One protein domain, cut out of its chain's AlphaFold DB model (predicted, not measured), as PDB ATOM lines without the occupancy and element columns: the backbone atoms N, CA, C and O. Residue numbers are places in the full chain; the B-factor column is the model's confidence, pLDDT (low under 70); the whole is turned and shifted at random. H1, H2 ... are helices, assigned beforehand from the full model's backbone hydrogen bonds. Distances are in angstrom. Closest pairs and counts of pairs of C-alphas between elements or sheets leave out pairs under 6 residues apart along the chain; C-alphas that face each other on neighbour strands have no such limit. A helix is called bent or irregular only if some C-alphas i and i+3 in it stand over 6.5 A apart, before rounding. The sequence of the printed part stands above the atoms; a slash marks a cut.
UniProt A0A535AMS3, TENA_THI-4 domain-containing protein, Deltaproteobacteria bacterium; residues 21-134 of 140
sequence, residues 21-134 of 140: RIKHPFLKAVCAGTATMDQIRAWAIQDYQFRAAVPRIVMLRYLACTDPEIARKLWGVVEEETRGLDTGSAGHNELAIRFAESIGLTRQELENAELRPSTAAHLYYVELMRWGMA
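Overview. This is residues 21 to 134 of the 140 residues of the protein "TENA_THI-4 domain-containing protein" of Deltaproteobacteria bacterium (UniProt A0A535AMS3). One long, bent helix, H2, runs through the middle; H3 folds back along its second arm, H4 goes on along its first arm, and H6 lies along H2 on another side. Short H5 packs on H2a and H4, H1 sits near H2a, and H7 follows H6 at the end of the printed part. The printed part has 114 residues, with seven named helices, H1 to H7 in order, and no named strand: the class is all helix. It is only just compact, close to loose, with a radius of gyration of the C-alphas of 16.0 A and spans of 47 by 33 by 28 A.

Arrangement. H1 is residues 25 to 31. H2, residues 37 to 64, was assigned as one helix by its hydrogen bonds but is bent: C-alphas 52 and 55 are 7.0 A apart, and its arms H2a, 37 to 52, and H2b, 55 to 64, stand at a shallow tilt of 30 degrees. H1 and H2a are close but not clearly touching, their closest C-alphas, Val 30 and Ile 40, 7.8 A apart. H3, residues 68 to 83, forms a helical hairpin with H2b, closest at C-alphas Pro 55 and Val 78, 5.0 A. H4, residues 92 to 102, touches H2a at a shallow tilt of 18 degrees, opposite ways, closest at C-alphas Ala 52 and Asn 93, 5.9 A. H5, residues 107 to 111, touches H2a, closest at C-alphas Ile 45 and Leu 110, 5.3 A. H6, residues 117 to 128, touches H2a, closest at C-alphas Phe 50 and Leu 123, 6.6 A. H7, residues 131 to 134, and H6 meet only through their link. Every O i to N i+4 pair is within hydrogen-bond range in H1, H2b, H3, H4, H5 and H6, against 9 of 12 in H2a; H7 is too short for one.

Along the chain. H1 begins at C-alpha 25 (337.964, 312.321, 222.518), and H7 ends at C-alpha 134 (308.000, 325.157, 239.084). H2a is 22.0 A long, H3 22.1 A and H6 16.1 A.

Size, cuts and confidence. The C-alphas of Thr 34 and Thr 66 are the two farthest apart, 47.0 A. The printed part has no cut and no long link; residues 129 to 134 are under pLDDT 70.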
ATOM      1  N   ARG A  21     332.960 317.133 229.570       87.31
ATOM      2  CA  ARG A  21     333.375 317.566 228.228       87.31
ATOM      3  C   ARG A  21     334.882 317.449 228.011       87.31
ATOM      4  O   ARG A  21     335.289 316.887 227.004       87.31
ATOM      5  N   ILE A  22     335.704 317.889 228.969       88.44
ATOM      6  CA  ILE A  22     337.175 317.887 228.852       88.44
ATOM      7  C   ILE A  22     337.786 316.486 228.652       88.44
ATOM      8  O   ILE A  22     338.887 316.362 228.126       88.44
ATOM      9  N   LYS A  23     337.076 315.411 229.025       89.88
ATOM     10  CA  LYS A  23     337.526 314.030 228.788       89.88
ATOM     11  C   LYS A  23     337.129 313.498 227.404       89.88
ATOM     12  O   LYS A  23     337.622 312.438 227.017       89.88
ATOM     13  N   HIS A  24     336.279 314.208 226.660       94.12
ATOM     14  CA  HIS A  24     335.749 313.752 225.378       94.12
ATOM     15  C   HIS A  24     336.858 313.637 224.308       94.12
ATOM     16  O   HIS A  24     337.641 314.579 224.154       94.12
ATOM     17  N   PRO A  25     336.915 312.539 223.521       95.50
ATOM     18  CA  PRO A  25     337.964 312.321 222.518       95.50
ATOM     19  C   PRO A  25     338.110 313.460 221.503       95.50
ATOM     20  O   PRO A  25     339.227 313.850 221.189       95.50
ATOM     21  N   PHE A  26     336.995 314.046 221.053       96.19
ATOM     22  CA  PHE A  26     337.022 315.196 220.141       96.19
ATOM     23  C   PHE A  26     337.779 316.400 220.725       96.19
ATOM     24  O   PHE A  26     338.632 316.953 220.043       96.19
ATOM     25  N   LEU A  27     337.544 316.776 221.991       94.88
ATOM     26  CA  LEU A  27     338.273 317.902 222.593       94.88
ATOM     27  C   LEU A  27     339.758 317.586 222.762       94.88
ATOM     28  O   LEU A  27     340.588 318.457 222.533       94.88
ATOM     29  N   LYS A  28     340.106 316.336 223.092       95.62
ATOM     30  CA  LYS A  28     341.511 315.907 223.116       95.62
ATOM     31  C   LYS A  28     342.163 316.043 221.739       95.62
ATOM     32  O   LYS A  28     343.280 316.534 221.661       95.62
ATOM     33  N   ALA A  29     341.463 315.651 220.673       97.56
ATOM     34  CA  ALA A  29     341.954 315.767 219.302       97.56
ATOM     35  C   ALA A  29     342.112 317.231 218.858       97.56
ATOM     36  O   ALA A  29     343.119 317.575 218.249       97.56
ATOM     37  N   VAL A  30     341.167 318.110 219.216       96.56
ATOM     38  CA  VAL A  30     341.277 319.556 218.957       96.56
ATOM     39  C   VAL A  30     342.490 320.142 219.684       96.56
ATOM     40  O   VAL A  30     343.319 320.785 219.049       96.56
ATOM     41  N   CYS A  31     342.652 319.869 220.983       95.88
ATOM     42  CA  CYS A  31     343.797 320.363 221.756       95.88
ATOM     43  C   CYS A  31     345.142 319.812 221.259       95.88
ATOM     44  O   CYS A  31     346.152 320.500 221.350       95.88
ATOM     45  N   ALA A  32     345.165 318.578 220.749       97.25
ATOM     46  CA  ALA A  32     346.359 317.957 220.185       97.25
ATOM     47  C   ALA A  32     346.639 318.373 218.728       97.25
ATOM     48  O   ALA A  32     347.644 317.946 218.167       97.25
ATOM     49  N   GLY A  33     345.755 319.155 218.095       97.56
ATOM     50  CA  GLY A  33     345.870 319.522 216.681       97.56
ATOM     51  C   GLY A  33     345.670 318.354 215.706       97.56
ATOM     52  O   GLY A  33     346.101 318.437 214.562       97.56
ATOM     53  N   THR A  34     345.045 317.256 216.144       98.19
ATOM     54  CA  THR A  34     344.821 316.044 215.332       98.19
ATOM     55  C   THR A  34     343.394 315.912 214.805       98.19
ATOM     56  O   THR A  34     343.120 315.025 213.996       98.19
ATOM     57  N   ALA A  35     342.471 316.775 215.242       98.12
ATOM     58  CA  ALA A  35     341.127 316.844 214.677       98.12
ATOM     59  C   ALA A  35     341.176 317.362 213.232       98.12
ATOM     60  O   ALA A  35     341.867 318.338 212.935       98.12
ATOM     61  N   THR A  36     340.415 316.739 212.334       98.38
ATOM     62  CA  THR A  36     340.318 317.221 210.952       98.38
ATOM     63  C   THR A  36     339.465 318.483 210.888       98.38
ATOM     64  O   THR A  36     338.570 318.695 211.712       98.38
ATOM     65  N   MET A  37     339.693 319.316 209.871       98.38
ATOM     66  CA  MET A  37     338.882 320.520 209.690       98.38
ATOM     67  C   MET A  37     337.394 320.185 209.511       98.38
ATOM     68  O   MET A  37     336.541 320.879 210.055       98.38
ATOM     69  N   ASP A  38     337.065 319.076 208.849       98.31
ATOM     70  CA  ASP A  38     335.675 318.636 208.689       98.31
ATOM     71  C   ASP A  38     335.028 318.247 210.024       98.31
ATOM     72  O   ASP A  38     333.860 318.554 210.257       98.31
ATOM     73  N   GLN A  39     335.785 317.638 210.946       98.06
ATOM     74  CA  GLN A  39     335.300 317.373 212.304       98.06
ATOM     75  C   GLN A  39     335.041 318.675 213.069       98.06
ATOM     76  O   GLN A  39     334.029 318.783 213.765       98.06
ATOM     77  N   ILE A  40     335.928 319.666 212.931       98.38
ATOM     78  CA  ILE A  40     335.783 320.980 213.572       98.38
ATOM     79  C   ILE A  40     334.560 321.712 213.014       98.38
ATOM     80  O   ILE A  40     333.738 322.186 213.794       98.38
ATOM     81  N   ARG A  41     334.384 321.741 211.690       98.56
ATOM     82  CA  ARG A  41     333.212 322.335 211.028       98.56
ATOM     83  C   ARG A  41     331.914 321.658 211.452       98.56
ATOM     84  O   ARG A  41     330.970 322.330 211.858       98.56
ATOM     85  N   ALA A  42     331.882 320.325 211.436       97.50
ATOM     86  CA  ALA A  42     330.720 319.550 211.859       97.50
ATOM     87  C   ALA A  42     330.338 319.806 213.326       97.50
ATOM     88  O   ALA A  42     329.153 319.780 213.668       97.50
ATOM     89  N   TRP A  43     331.327 320.040 214.194       97.44
ATOM     90  CA  TRP A  43     331.093 320.469 215.569       97.44
ATOM     91  C   TRP A  43     330.586 321.914 215.631       97.44
ATOM     92  O   TRP A  43     329.564 322.145 216.270       97.44
ATOM     93  N   ALA A  44     331.242 322.854 214.948       98.12
ATOM     94  CA  ALA A  44     330.909 324.277 214.974       98.12
ATOM     95  C   ALA A  44     329.457 324.543 214.551       98.12
ATOM     96  O   ALA A  44     328.757 325.299 215.222       98.12
ATOM     97  N   ILE A  45     328.977 323.851 213.511       98.19
ATOM     98  CA  ILE A  45     327.584 323.931 213.047       98.19
ATOM     99  C   ILE A  45     326.600 323.596 214.176       98.19
ATOM    100  O   ILE A  45     325.626 324.308 214.399       98.19
ATOM    101  N   GLN A  46     326.849 322.515 214.915       97.75
ATOM    102  CA  GLN A  46     325.934 322.059 215.965       97.75
ATOM    103  C   GLN A  46     326.119 322.835 217.280       97.75
ATOM    104  O   GLN A  46     325.153 323.043 218.009       97.75
ATOM    105  N   ASP A  47     327.337 323.294 217.580       96.50
ATOM    106  CA  ASP A  47     327.637 324.147 218.738       96.50
ATOM    107  C   ASP A  47     326.985 325.532 218.589       96.50
ATOM    108  O   ASP A  47     326.439 326.063 219.558       96.50
ATOM    109  N   TYR A  48     326.955 326.079 217.365       97.75
ATOM    110  CA  TYR A  48     326.269 327.335 217.057       97.75
ATOM    111  C   TYR A  48     324.779 327.281 217.403       97.75
ATOM    112  O   TYR A  48     324.267 328.208 218.020       97.75
ATOM    113  N   GLN A  49     324.097 326.177 217.092       97.00
ATOM    114  CA  GLN A  49     322.670 326.006 217.386       97.00
ATOM    115  C   GLN A  49     322.367 326.125 218.889       97.00
ATOM    116  O   GLN A  49     321.361 326.711 219.286       97.00
ATOM    117  N   PHE A  50     323.270 325.631 219.746       94.44
ATOM    118  CA  PHE A  50     323.158 325.834 221.189       94.44
ATOM    119  C   PHE A  50     323.386 327.294 221.587       94.44
ATOM    120  O   PHE A  50     322.568 327.853 222.317       94.44
ATOM    121  N   ARG A  51     324.458 327.926 221.089       94.62
ATOM    122  CA  ARG A  51     324.792 329.333 221.387       94.62
ATOM    123  C   ARG A  51     323.671 330.282 220.982       94.62
ATOM    124  O   ARG A  51     323.209 331.064 221.808       94.62
ATOM    125  N   ALA A  52     323.147 330.110 219.772       94.94
ATOM    126  CA  ALA A  52     322.036 330.887 219.244       94.94
ATOM    127  C   ALA A  52     320.784 330.809 220.138       94.94
ATOM    128  O   ALA A  52     320.033 331.779 220.242       94.94
ATOM    129  N   ALA A  53     320.577 329.687 220.836       94.88
ATOM    130  CA  ALA A  53     319.461 329.503 221.757       94.88
ATOM    131  C   ALA A  53     319.693 330.091 223.165       94.88
ATOM    132  O   ALA A  53     318.713 330.299 223.890       94.88
ATOM    133  N   VAL A  54     320.941 330.376 223.570       94.69
ATOM    134  CA  VAL A  54     321.276 330.852 224.928       94.69
ATOM    135  C   VAL A  54     320.487 332.106 225.322       94.69
ATOM    136  O   VAL A  54     319.855 332.056 226.381       94.69
ATOM    137  N   PRO A  55     320.409 333.185 224.509       95.25
ATOM    138  CA  PRO A  55     319.643 334.376 224.881       95.25
ATOM    139  C   PRO A  55     318.182 334.061 225.215       95.25
ATOM    140  O   PRO A  55     317.653 334.526 226.226       95.25
ATOM    141  N   ARG A  56     317.536 333.203 224.414       94.44
ATOM    142  CA  ARG A  56     316.148 332.786 224.654       94.44
ATOM    143  C   ARG A  56     316.024 331.977 225.942       94.44
ATOM    144  O   ARG A  56     315.133 332.242 226.742       94.44
ATOM    145  N   ILE A  57     316.909 331.006 226.162       93.56
ATOM    146  CA  ILE A  57     316.912 330.168 227.372       93.56
ATOM    147  C   ILE A  57     317.088 331.031 228.628       93.56
ATOM    148  O   ILE A  57     316.396 330.829 229.628       93.56
ATOM    149  N   VAL A  58     317.998 332.004 228.586       94.81
ATOM    150  CA  VAL A  58     318.246 332.922 229.702       94.81
ATOM    151  C   VAL A  58     317.041 333.832 229.930       94.81
ATOM    152  O   VAL A  58     316.631 333.994 231.077       94.81
ATOM    153  N   MET A  59     316.394 334.323 228.870       94.88
ATOM    154  CA  MET A  59     315.159 335.106 228.988       94.88
ATOM    155  C   MET A  59     314.028 334.319 229.660       94.88
ATOM    156  O   MET A  59     313.317 334.835 230.518       94.88
ATOM    157  N   LEU A  60     313.880 333.035 229.323       92.75
ATOM    158  CA  LEU A  60     312.891 332.169 229.969       92.75
ATOM    159  C   LEU A  60     313.154 332.004 231.474       92.75
ATOM    160  O   LEU A  60     312.202 331.903 232.247       92.75
ATOM    161  N   ARG A  61     314.427 331.990 231.892       92.06
ATOM    162  CA  ARG A  61     314.819 331.969 233.311       92.06
ATOM    163  C   ARG A  61     314.589 333.319 233.977       92.06
ATOM    164  O   ARG A  61     314.095 333.339 235.096       92.06
ATOM    165  N   TYR A  62     314.898 334.416 233.287       94.31
ATOM    166  CA  TYR A  62     314.643 335.778 233.756       94.31
ATOM    167  C   TYR A  62     313.164 335.965 234.106       94.31
ATOM    168  O   TYR A  62     312.844 336.357 235.221       94.31
ATOM    169  N   LEU A  63     312.260 335.573 233.202       92.62
ATOM    170  CA  LEU A  63     310.810 335.674 233.412       92.62
ATOM    171  C   LEU A  63     310.287 334.811 234.572       92.62
ATOM    172  O   LEU A  63     309.215 335.089 235.099       92.62
ATOM    173  N   ALA A  64     311.007 333.754 234.947       90.81
ATOM    174  CA  ALA A  64     310.659 332.891 236.074       90.81
ATOM    175  C   ALA A  64     311.349 333.305 237.390       90.81
ATOM    176  O   ALA A  64     311.064 332.724 238.435       90.81
ATOM    177  N   CYS A  65     312.280 334.260 237.349       92.94
ATOM    178  CA  CYS A  65     313.088 334.649 238.495       92.94
ATOM    179  C   CYS A  65     312.370 335.719 239.325       92.94
ATOM    180  O   CYS A  65     312.037 336.787 238.820       92.94
ATOM    181  N   THR A  66     312.158 335.444 240.611       94.69
ATOM    182  CA  THR A  66     311.537 336.386 241.556       94.69
ATOM    183  C   THR A  66     312.553 337.212 242.344       94.69
ATOM    184  O   THR A  66     312.178 338.192 242.983       94.69
ATOM    185  N   ASP A  67     313.835 336.843 242.298       96.69
ATOM    186  CA  ASP A  67     314.910 337.574 242.962       96.69
ATOM    187  C   ASP A  67     315.421 338.713 242.053       96.69
ATOM    188  O   ASP A  67     315.925 338.446 240.956       96.69
ATOM    189  N   PRO A  68     315.331 339.987 242.481       95.44
ATOM    190  CA  PRO A  68     315.697 341.123 241.643       95.44
ATOM    191  C   PRO A  68     317.204 341.228 241.370       95.44
ATOM    192  O   PRO A  68     317.600 341.793 240.350       95.44
ATOM    193  N   GLU A  69     318.068 340.719 242.251       97.12
ATOM    194  CA  GLU A  69     319.512 340.715 242.015       97.12
ATOM    195  C   GLU A  69     319.885 339.678 240.955       97.12
ATOM    196  O   GLU A  69     320.650 339.977 240.033       97.12
ATOM    197  N   ILE A  70     319.313 338.479 241.048       96.00
ATOM    198  CA  ILE A  70     319.543 337.414 240.070       96.00
ATOM    199  C   ILE A  70     318.924 337.772 238.718       96.00
ATOM    200  O   ILE A  70     319.575 337.575 237.691       96.00
ATOM    201  N   ALA A  71     317.729 338.365 238.697       96.38
ATOM    202  CA  ALA A  71     317.098 338.838 237.468       96.38
ATOM    203  C   ALA A  71     318.000 339.832 236.714       96.38
ATOM    204  O   ALA A  71     318.223 339.666 235.515       96.38
ATOM    205  N   ARG A  72     318.616 340.803 237.407       96.69
ATOM    206  CA  ARG A  72     319.583 341.725 236.777       96.69
ATOM    207  C   ARG A  72     320.778 340.996 236.158       96.69
ATOM    208  O   ARG A  72     321.164 341.318 235.041       96.69
ATOM    209  N   LYS A  73     321.338 339.992 236.843       96.88
ATOM    210  CA  LYS A  73     322.453 339.187 236.307       96.88
ATOM    211  C   LYS A  73     322.039 338.393 235.066       96.88
ATOM    212  O   LYS A  73     322.797 338.324 234.106       96.88
ATOM    213  N   LEU A  74     320.835 337.816 235.064       96.81
ATOM    214  CA  LEU A  74     320.295 337.105 233.902       96.81
ATOM    215  C   LEU A  74     320.087 338.047 232.710       96.81
ATOM    216  O   LEU A  74     320.390 337.666 231.584       96.81
ATOM    217  N   TRP A  75     319.613 339.271 232.949       96.81
ATOM    218  CA  TRP A  75     319.498 340.280 231.898       96.81
ATOM    219  C   TRP A  75     320.861 340.654 231.306       96.81
ATOM    220  O   TRP A  75     321.002 340.647 230.086       96.81
ATOM    221  N   GLY A  76     321.877 340.864 232.152       96.69
ATOM    222  CA  GLY A  76     323.247 341.133 231.695       96.69
ATOM    223  C   GLY A  76     323.794 340.035 230.776       96.69
ATOM    224  O   GLY A  76     324.376 340.326 229.738       96.69
ATOM    225  N   VAL A  77     323.495 338.762 231.064       96.12
ATOM    226  CA  VAL A  77     323.848 337.659 230.151       96.12
ATOM    227  C   VAL A  77     323.173 337.818 228.783       96.12
ATOM    228  O   VAL A  77     323.812 337.590 227.765       96.12
ATOM    229  N   VAL A  78     321.899 338.218 228.714       96.94
ATOM    230  CA  VAL A  78     321.226 338.440 227.418       96.94
ATOM    231  C   VAL A  78     321.892 339.575 226.642       96.94
ATOM    232  O   VAL A  78     322.089 339.460 225.431       96.94
ATOM    233  N   GLU A  79     322.245 340.664 227.321       96.88
ATOM    234  CA  GLU A  79     322.943 341.795 226.711       96.88
ATOM    235  C   GLU A  79     324.321 341.400 226.182       96.88
ATOM    236  O   GLU A  79     324.650 341.735 225.045       96.88
ATOM    237  N   GLU A  80     325.090 340.624 226.939       96.75
ATOM    238  CA  GLU A  80     326.399 340.144 226.501       96.75
ATOM    239  C   GLU A  80     326.290 339.186 225.308       96.75
ATOM    240  O   GLU A  80     326.922 339.394 224.273       96.75
ATOM    241  N   GLU A  81     325.417 338.180 225.381       96.31
ATOM    242  CA  GLU A  81     325.264 337.188 224.310       96.31
ATOM    243  C   GLU A  81     324.783 337.818 222.987       96.31
ATOM    244  O   GLU A  81     325.147 337.355 221.902       96.31
ATOM    245  N   THR A  82     323.978 338.889 223.054       95.00
ATOM    246  CA  THR A  82     323.391 339.544 221.868       95.00
ATOM    247  C   THR A  82     324.164 340.760 221.365       95.00
ATOM    248  O   THR A  82     324.152 341.022 220.163       95.00
ATOM    249  N   ARG A  83     324.825 341.515 222.251       94.81
ATOM    250  CA  ARG A  83     325.446 342.811 221.931       94.81
ATOM    251  C   ARG A  83     326.874 342.975 222.445       94.81
ATOM    252  O   ARG A  83     327.516 343.918 222.003       94.81
ATOM    253  N   GLY A  84     327.359 342.104 223.331       94.56
ATOM    254  CA  GLY A  84     328.715 342.193 223.883       94.56
ATOM    255  C   GLY A  84     328.938 343.430 224.760       94.56
ATOM    256  O   GLY A  84     330.010 344.029 224.702       94.56
ATOM    257  N   LEU A  85     327.910 343.883 225.495       91.50
ATOM    258  CA  LEU A  85     327.962 345.152 226.236       91.50
ATOM    259  C   LEU A  85     328.971 345.152 227.390       91.50
ATOM    260  O   LEU A  85     329.576 346.194 227.638       91.50
ATOM    261  N   ASP A  86     329.180 344.020 228.064       88.31
ATOM    262  CA  ASP A  86     330.108 343.938 229.196       88.31
ATOM    263  C   ASP A  86     331.555 343.865 228.701       88.31
ATOM    264  O   ASP A  86     332.458 344.472 229.281       88.31
ATOM    265  N   THR A  87     331.790 343.134 227.607       88.62
ATOM    266  CA  THR A  87     333.130 342.992 227.019       88.62
ATOM    267  C   THR A  87     333.506 344.125 226.065       88.62
ATOM    268  O   THR A  87     334.679 344.258 225.710       88.62
ATOM    269  N   GLY A  88     332.537 344.935 225.626       90.56
ATOM    270  CA  GLY A  88     332.717 345.929 224.565       90.56
ATOM    271  C   GLY A  88     333.033 345.300 223.202       90.56
ATOM    272  O   GLY A  88     333.650 345.943 222.351       90.56
ATOM    273  N   SER A  89     332.668 344.030 223.011       93.56
ATOM    274  CA  SER A  89     332.912 343.267 221.787       93.56
ATOM    275  C   SER A  89     331.612 343.048 221.001       93.56
ATOM    276  O   SER A  89     330.586 343.654 221.292       93.56
ATOM    277  N   ALA A  90     331.643 342.221 219.953       94.81
ATOM    278  CA  ALA A  90     330.397 341.768 219.340       94.81
ATOM    279  C   ALA A  90     329.730 340.721 220.246       94.81
ATOM    280  O   ALA A  90     330.423 339.987 220.943       94.81
ATOM    281  N   GLY A  91     328.402 340.592 220.184       96.38
ATOM    282  CA  GLY A  91     327.707 339.528 220.914       96.38
ATOM    283  C   GLY A  91     328.255 338.139 220.570       96.38
ATOM    284  O   GLY A  91     328.701 337.890 219.445       96.38
ATOM    285  N   HIS A  92     328.212 337.210 221.523       95.75
ATOM    286  CA  HIS A  92     328.786 335.869 221.368       95.75
ATOM    287  C   HIS A  92     328.278 335.105 220.135       95.75
ATOM    288  O   HIS A  92     329.050 334.359 219.528       95.75
ATOM    289  N   ASN A  93     327.021 335.307 219.724       94.19
ATOM    290  CA  ASN A  93     326.500 334.711 218.488       94.19
ATOM    291  C   ASN A  93     327.257 335.210 217.252       94.19
ATOM    292  O   ASN A  93     327.639 334.417 216.396       94.19
ATOM    293  N   GLU A  94     327.529 336.510 217.184       96.62
ATOM    294  CA  GLU A  94     328.288 337.109 216.089       96.62
ATOM    295  C   GLU A  94     329.750 336.645 216.110       96.62
ATOM    296  O   GLU A  94     330.318 336.318 215.069       96.62
ATOM    297  N   LEU A  95     330.357 336.527 217.295       97.06
ATOM    298  CA  LEU A  95     331.705 335.967 217.432       97.06
ATOM    299  C   LEU A  95     331.776 334.501 216.980       97.06
ATOM    300  O   LEU A  95     332.752 334.107 216.341       97.06
ATOM    301  N   ALA A  96     330.748 333.698 217.268       97.12
ATOM    302  CA  ALA A  96     330.668 332.315 216.801       97.12
ATOM    303  C   ALA A  96     330.566 332.230 215.269       97.12
ATOM    304  O   ALA A  96     331.184 331.351 214.667       97.12
ATOM    305  N   ILE A  97     329.849 333.163 214.637       97.81
ATOM    306  CA  ILE A  97     329.748 333.239 213.174       97.81
ATOM    307  C   ILE A  97     331.091 333.628 212.562       97.81
ATOM    308  O   ILE A  97     331.561 332.935 211.668       97.81
ATOM    309  N   ARG A  98     331.776 334.643 213.104       97.88
ATOM    310  CA  ARG A  98     333.129 335.022 212.654       97.88
ATOM    311  C   ARG A  98     334.124 333.870 212.781       97.88
ATOM    312  O   ARG A  98     334.958 333.663 211.901       97.88
ATOM    313  N   PHE A  99     334.035 333.098 213.865       98.06
ATOM    314  CA  PHE A  99     334.822 331.876 214.014       98.06
ATOM    315  C   PHE A  99     334.502 330.864 212.906       98.06
ATOM    316  O   PHE A  99     335.425 330.347 212.278       98.06
ATOM    317  N   ALA A 100     333.226 330.606 212.628       98.25
ATOM    318  CA  ALA A 100     332.817 329.675 211.581       98.25
ATOM    319  C   ALA A 100     333.268 330.128 210.178       98.25
ATOM    320  O   ALA A 100     333.792 329.319 209.411       98.25
ATOM    321  N   GLU A 101     333.166 331.422 209.876       98.50
ATOM    322  CA  GLU A 101     333.671 332.025 208.635       98.50
ATOM    323  C   GLU A 101     335.180 331.820 208.483       98.50
ATOM    324  O   GLU A 101     335.648 331.433 207.412       98.50
ATOM    325  N   SER A 102     335.947 331.956 209.572       98.31
ATOM    326  CA  SER A 102     337.399 331.728 209.553       98.31
ATOM    327  C   SER A 102     337.798 330.284 209.215       98.31
ATOM    328  O   SER A 102     338.900 330.047 208.721       98.31
ATOM    329  N   ILE A 103     336.898 329.319 209.436       98.25
ATOM    330  CA  ILE A 103     337.092 327.909 209.076       98.25
ATOM    331  C   ILE A 103     336.351 327.525 207.787       98.25
ATOM    332  O   ILE A 103     336.319 326.346 207.432       98.25
ATOM    333  N   GLY A 104     335.815 328.494 207.042       98.31
ATOM    334  CA  GLY A 104     335.209 328.291 205.725       98.31
ATOM    335  C   GLY A 104     333.747 327.839 205.746       98.31
ATOM    336  O   GLY A 104     333.312 327.222 204.782       98.31
ATOM    337  N   LEU A 105     333.016 328.106 206.830       98.50
ATOM    338  CA  LEU A 105     331.559 327.972 206.879       98.50
ATOM    339  C   LEU A 105     330.900 329.328 206.636       98.50
ATOM    340  O   LEU A 105     331.414 330.368 207.029       98.50
ATOM    341  N   THR A 106     329.721 329.320 206.042       98.31
ATOM    342  CA  THR A 106     328.891 330.508 205.863       98.31
ATOM    343  C   THR A 106     327.895 330.656 207.009       98.31
ATOM    344  O   THR A 106     327.462 329.681 207.629       98.31
ATOM    345  N   ARG A 107     327.441 331.889 207.248       97.75
ATOM    346  CA  ARG A 107     326.317 332.161 208.154       97.75
ATOM    347  C   ARG A 107     325.074 331.333 207.807       97.75
ATOM    348  O   ARG A 107     324.429 330.808 208.704       97.75
ATOM    349  N   GLN A 108     324.764 331.181 206.519       97.81
ATOM    350  CA  GLN A 108     323.601 330.407 206.074       97.81
ATOM    351  C   GLN A 108     323.727 328.921 206.423       97.81
ATOM    352  O   GLN A 108     322.744 328.321 206.847       97.81
ATOM    353  N   GLU A 109     324.919 328.333 206.292       97.75
ATOM    354  CA  GLU A 109     325.166 326.946 206.718       97.75
ATOM    355  C   GLU A 109     324.985 326.765 208.223       97.75
ATOM    356  O   GLU A 109     324.544 325.706 208.654       97.75
ATOM    357  N   LEU A 110     325.305 327.785 209.023       97.44
ATOM    358  CA  LEU A 110     325.058 327.753 210.459       97.44
ATOM    359  C   LEU A 110     323.573 327.884 210.789       97.44
ATOM    360  O   LEU A 110     323.044 327.052 211.518       97.44
ATOM    361  N   GLU A 111     322.911 328.925 210.284       95.75
ATOM    362  CA  GLU A 111     321.535 329.289 210.643       95.75
ATOM    363  C   GLU A 111     320.504 328.281 210.122       95.75
ATOM    364  O   GLU A 111     319.540 327.986 210.826       95.75
ATOM    365  N   ASN A 112     320.737 327.697 208.942       96.62
ATOM    366  CA  ASN A 112     319.825 326.732 208.318       96.62
ATOM    367  C   ASN A 112     320.179 325.268 208.622       96.62
ATOM    368  O   ASN A 112     319.577 324.362 208.046       96.62
ATOM    369  N   ALA A 113     321.168 325.011 209.483       96.62
ATOM    370  CA  ALA A 113     321.578 323.652 209.799       96.62
ATOM    371  C   ALA A 113     320.453 322.845 210.451       96.62
ATOM    372  O   ALA A 113     319.886 323.242 211.470       96.62
ATOM    373  N   GLU A 114     320.212 321.641 209.934       96.44
ATOM    374  CA  GLU A 114     319.362 320.683 210.625       96.44
ATOM    375  C   GLU A 114     320.003 320.248 211.950       96.44
ATOM    376  O   GLU A 114     321.200 319.928 212.051       96.44
ATOM    377  N   LEU A 115     319.179 320.219 212.996       97.00
ATOM    378  CA  LEU A 115     319.604 319.737 214.298       97.00
ATOM    379  C   LEU A 115     319.826 318.231 214.235       97.00
ATOM    380  O   LEU A 115     318.922 317.459 213.915       97.00
ATOM    381  N   ARG A 116     321.012 317.785 214.651       97.38
ATOM    382  CA  ARG A 116     321.210 316.363 214.939       97.38
ATOM    383  C   ARG A 116     320.304 315.947 216.101       97.38
ATOM    384  O   ARG A 116     320.098 316.754 217.012       97.38
ATOM    385  N   PRO A 117     319.859 314.678 216.164       97.50
ATOM    386  CA  PRO A 117     319.004 314.202 217.253       97.50
ATOM    387  C   PRO A 117     319.561 314.498 218.654       97.50
ATOM    388  O   PRO A 117     318.814 314.870 219.554       97.50
ATOM    389  N   SER A 118     320.881 314.400 218.839       94.75
ATOM    390  CA  SER A 118     321.541 314.721 220.110       94.75
ATOM    391  C   SER A 118     321.513 316.214 220.446       94.75
ATOM    392  O   SER A 118     321.291 316.568 221.602       94.75
ATOM    393  N   THR A 119     321.710 317.089 219.457       95.81
ATOM    394  CA  THR A 119     321.631 318.549 219.621       95.81
ATOM    395  C   THR A 119     320.204 318.975 219.939       95.81
ATOM    396  O   THR A 119     319.987 319.725 220.888       95.81
ATOM    397  N   ALA A 120     319.224 318.431 219.213       95.56
ATOM    398  CA  ALA A 120     317.808 318.674 219.465       95.56
ATOM    399  C   ALA A 120     317.409 318.228 220.880       95.56
ATOM    400  O   ALA A 120     316.808 318.999 221.625       95.56
ATOM    401  N   ALA A 121     317.812 317.020 221.293       94.56
ATOM    402  CA  ALA A 121     317.554 316.524 222.642       94.56
ATOM    403  C   ALA A 121     318.217 317.395 223.721       94.56
ATOM    404  O   ALA A 121     317.619 317.635 224.771       94.56
ATOM    405  N   HIS A 122     319.433 317.893 223.474       92.56
ATOM    406  CA  HIS A 122     320.120 318.786 224.402       92.56
ATOM    407  C   HIS A 122     319.392 320.126 224.559       92.56
ATOM    408  O   HIS A 122     319.120 320.533 225.686       92.56
ATOM    409  N   LEU A 123     319.038 320.778 223.447       92.81
ATOM    410  CA  LEU A 123     318.265 322.022 223.447       92.81
ATOM    411  C   LEU A 123     316.931 321.846 224.176       92.81
ATOM    412  O   LEU A 123     316.635 322.587 225.114       92.81
ATOM    413  N   TYR A 124     316.192 320.790 223.829       91.12
ATOM    414  CA  TYR A 124     314.929 320.450 224.473       91.12
ATOM    415  C   TYR A 124     315.083 320.255 225.987       91.12
ATOM    416  O   TYR A 124     314.323 320.826 226.766       91.12
ATOM    417  N   TYR A 125     316.098 319.507 226.428       89.62
ATOM    418  CA  TYR A 125     316.365 319.300 227.852       89.62
ATOM    419  C   TYR A 125     316.668 320.613 228.588       89.62
ATOM    420  O   TYR A 125     316.139 320.855 229.673       89.62
ATOM    421  N   VAL A 126     317.499 321.485 228.006       87.06
ATOM    422  CA  VAL A 126     317.880 322.759 228.635       87.06
ATOM    423  C   VAL A 126     316.681 323.704 228.759       87.06
ATOM    424  O   VAL A 126     316.574 324.428 229.753       87.06
ATOM    425  N   GLU A 127     315.758 323.665 227.801       84.00
ATOM    426  CA  GLU A 127     314.486 324.385 227.875       84.00
ATOM    427  C   GLU A 127     313.529 323.782 228.909       84.00
ATOM    428  O   GLU A 127     312.902 324.517 229.675       84.00
ATOM    429  N   LEU A 128     313.440 322.449 228.977       79.31
ATOM    430  CA  LEU A 128     312.593 321.733 229.934       79.31
ATOM    431  C   LEU A 128     312.985 321.971 231.390       79.31
ATOM    432  O   LEU A 128     312.104 322.021 232.247       79.31
ATOM    433  N   MET A 129     314.275 322.161 231.682       66.00
ATOM    434  CA  MET A 129     314.762 322.459 233.038       66.00
ATOM    435  C   MET A 129     314.134 323.726 233.655       66.00
ATOM    436  O   MET A 129     314.246 323.937 234.860       66.00
ATOM    437  N   ARG A 130     313.407 324.540 232.875       59.44
ATOM    438  CA  ARG A 130     312.496 325.581 233.376       59.44
ATOM    439  C   ARG A 130     311.343 325.019 234.223       59.44
ATOM    440  O   ARG A 130     310.992 325.603 235.241       59.44
ATOM    441  N   TRP A 131     310.736 323.916 233.794       50.69
ATOM    442  CA  TRP A 131     309.482 323.396 234.353       50.69
ATOM    443  C   TRP A 131     309.692 322.526 235.591       50.69
ATOM    444  O   TRP A 131     308.841 322.517 236.472       50.69
ATOM    445  N   GLY A 132     310.845 321.858 235.701       48.62
ATOM    446  CA  GLY A 132     311.184 321.029 236.864       48.62
ATOM    447  C   GLY A 132     311.381 321.811 238.169       48.62
ATOM    448  O   GLY A 132     311.298 321.222 239.240       48.62
ATOM    449  N   MET A 133     311.608 323.129 238.103       45.38
ATOM    450  CA  MET A 133     311.669 323.978 239.301       45.38
ATOM    451  C   MET A 133     310.290 324.506 239.725       45.38
ATOM    452  O   MET A 133     310.063 324.712 240.913       45.38
ATOM    453  N   ALA A 134     309.348 324.665 238.789       43.53
ATOM    454  CA  ALA A 134     308.000 325.157 239.084       43.53
ATOM    455  C   ALA A 134     307.097 324.100 239.753       43.53
ATOM    456  O   ALA A 134     306.156 324.453 240.458       43.53
TER     457      ALA A 134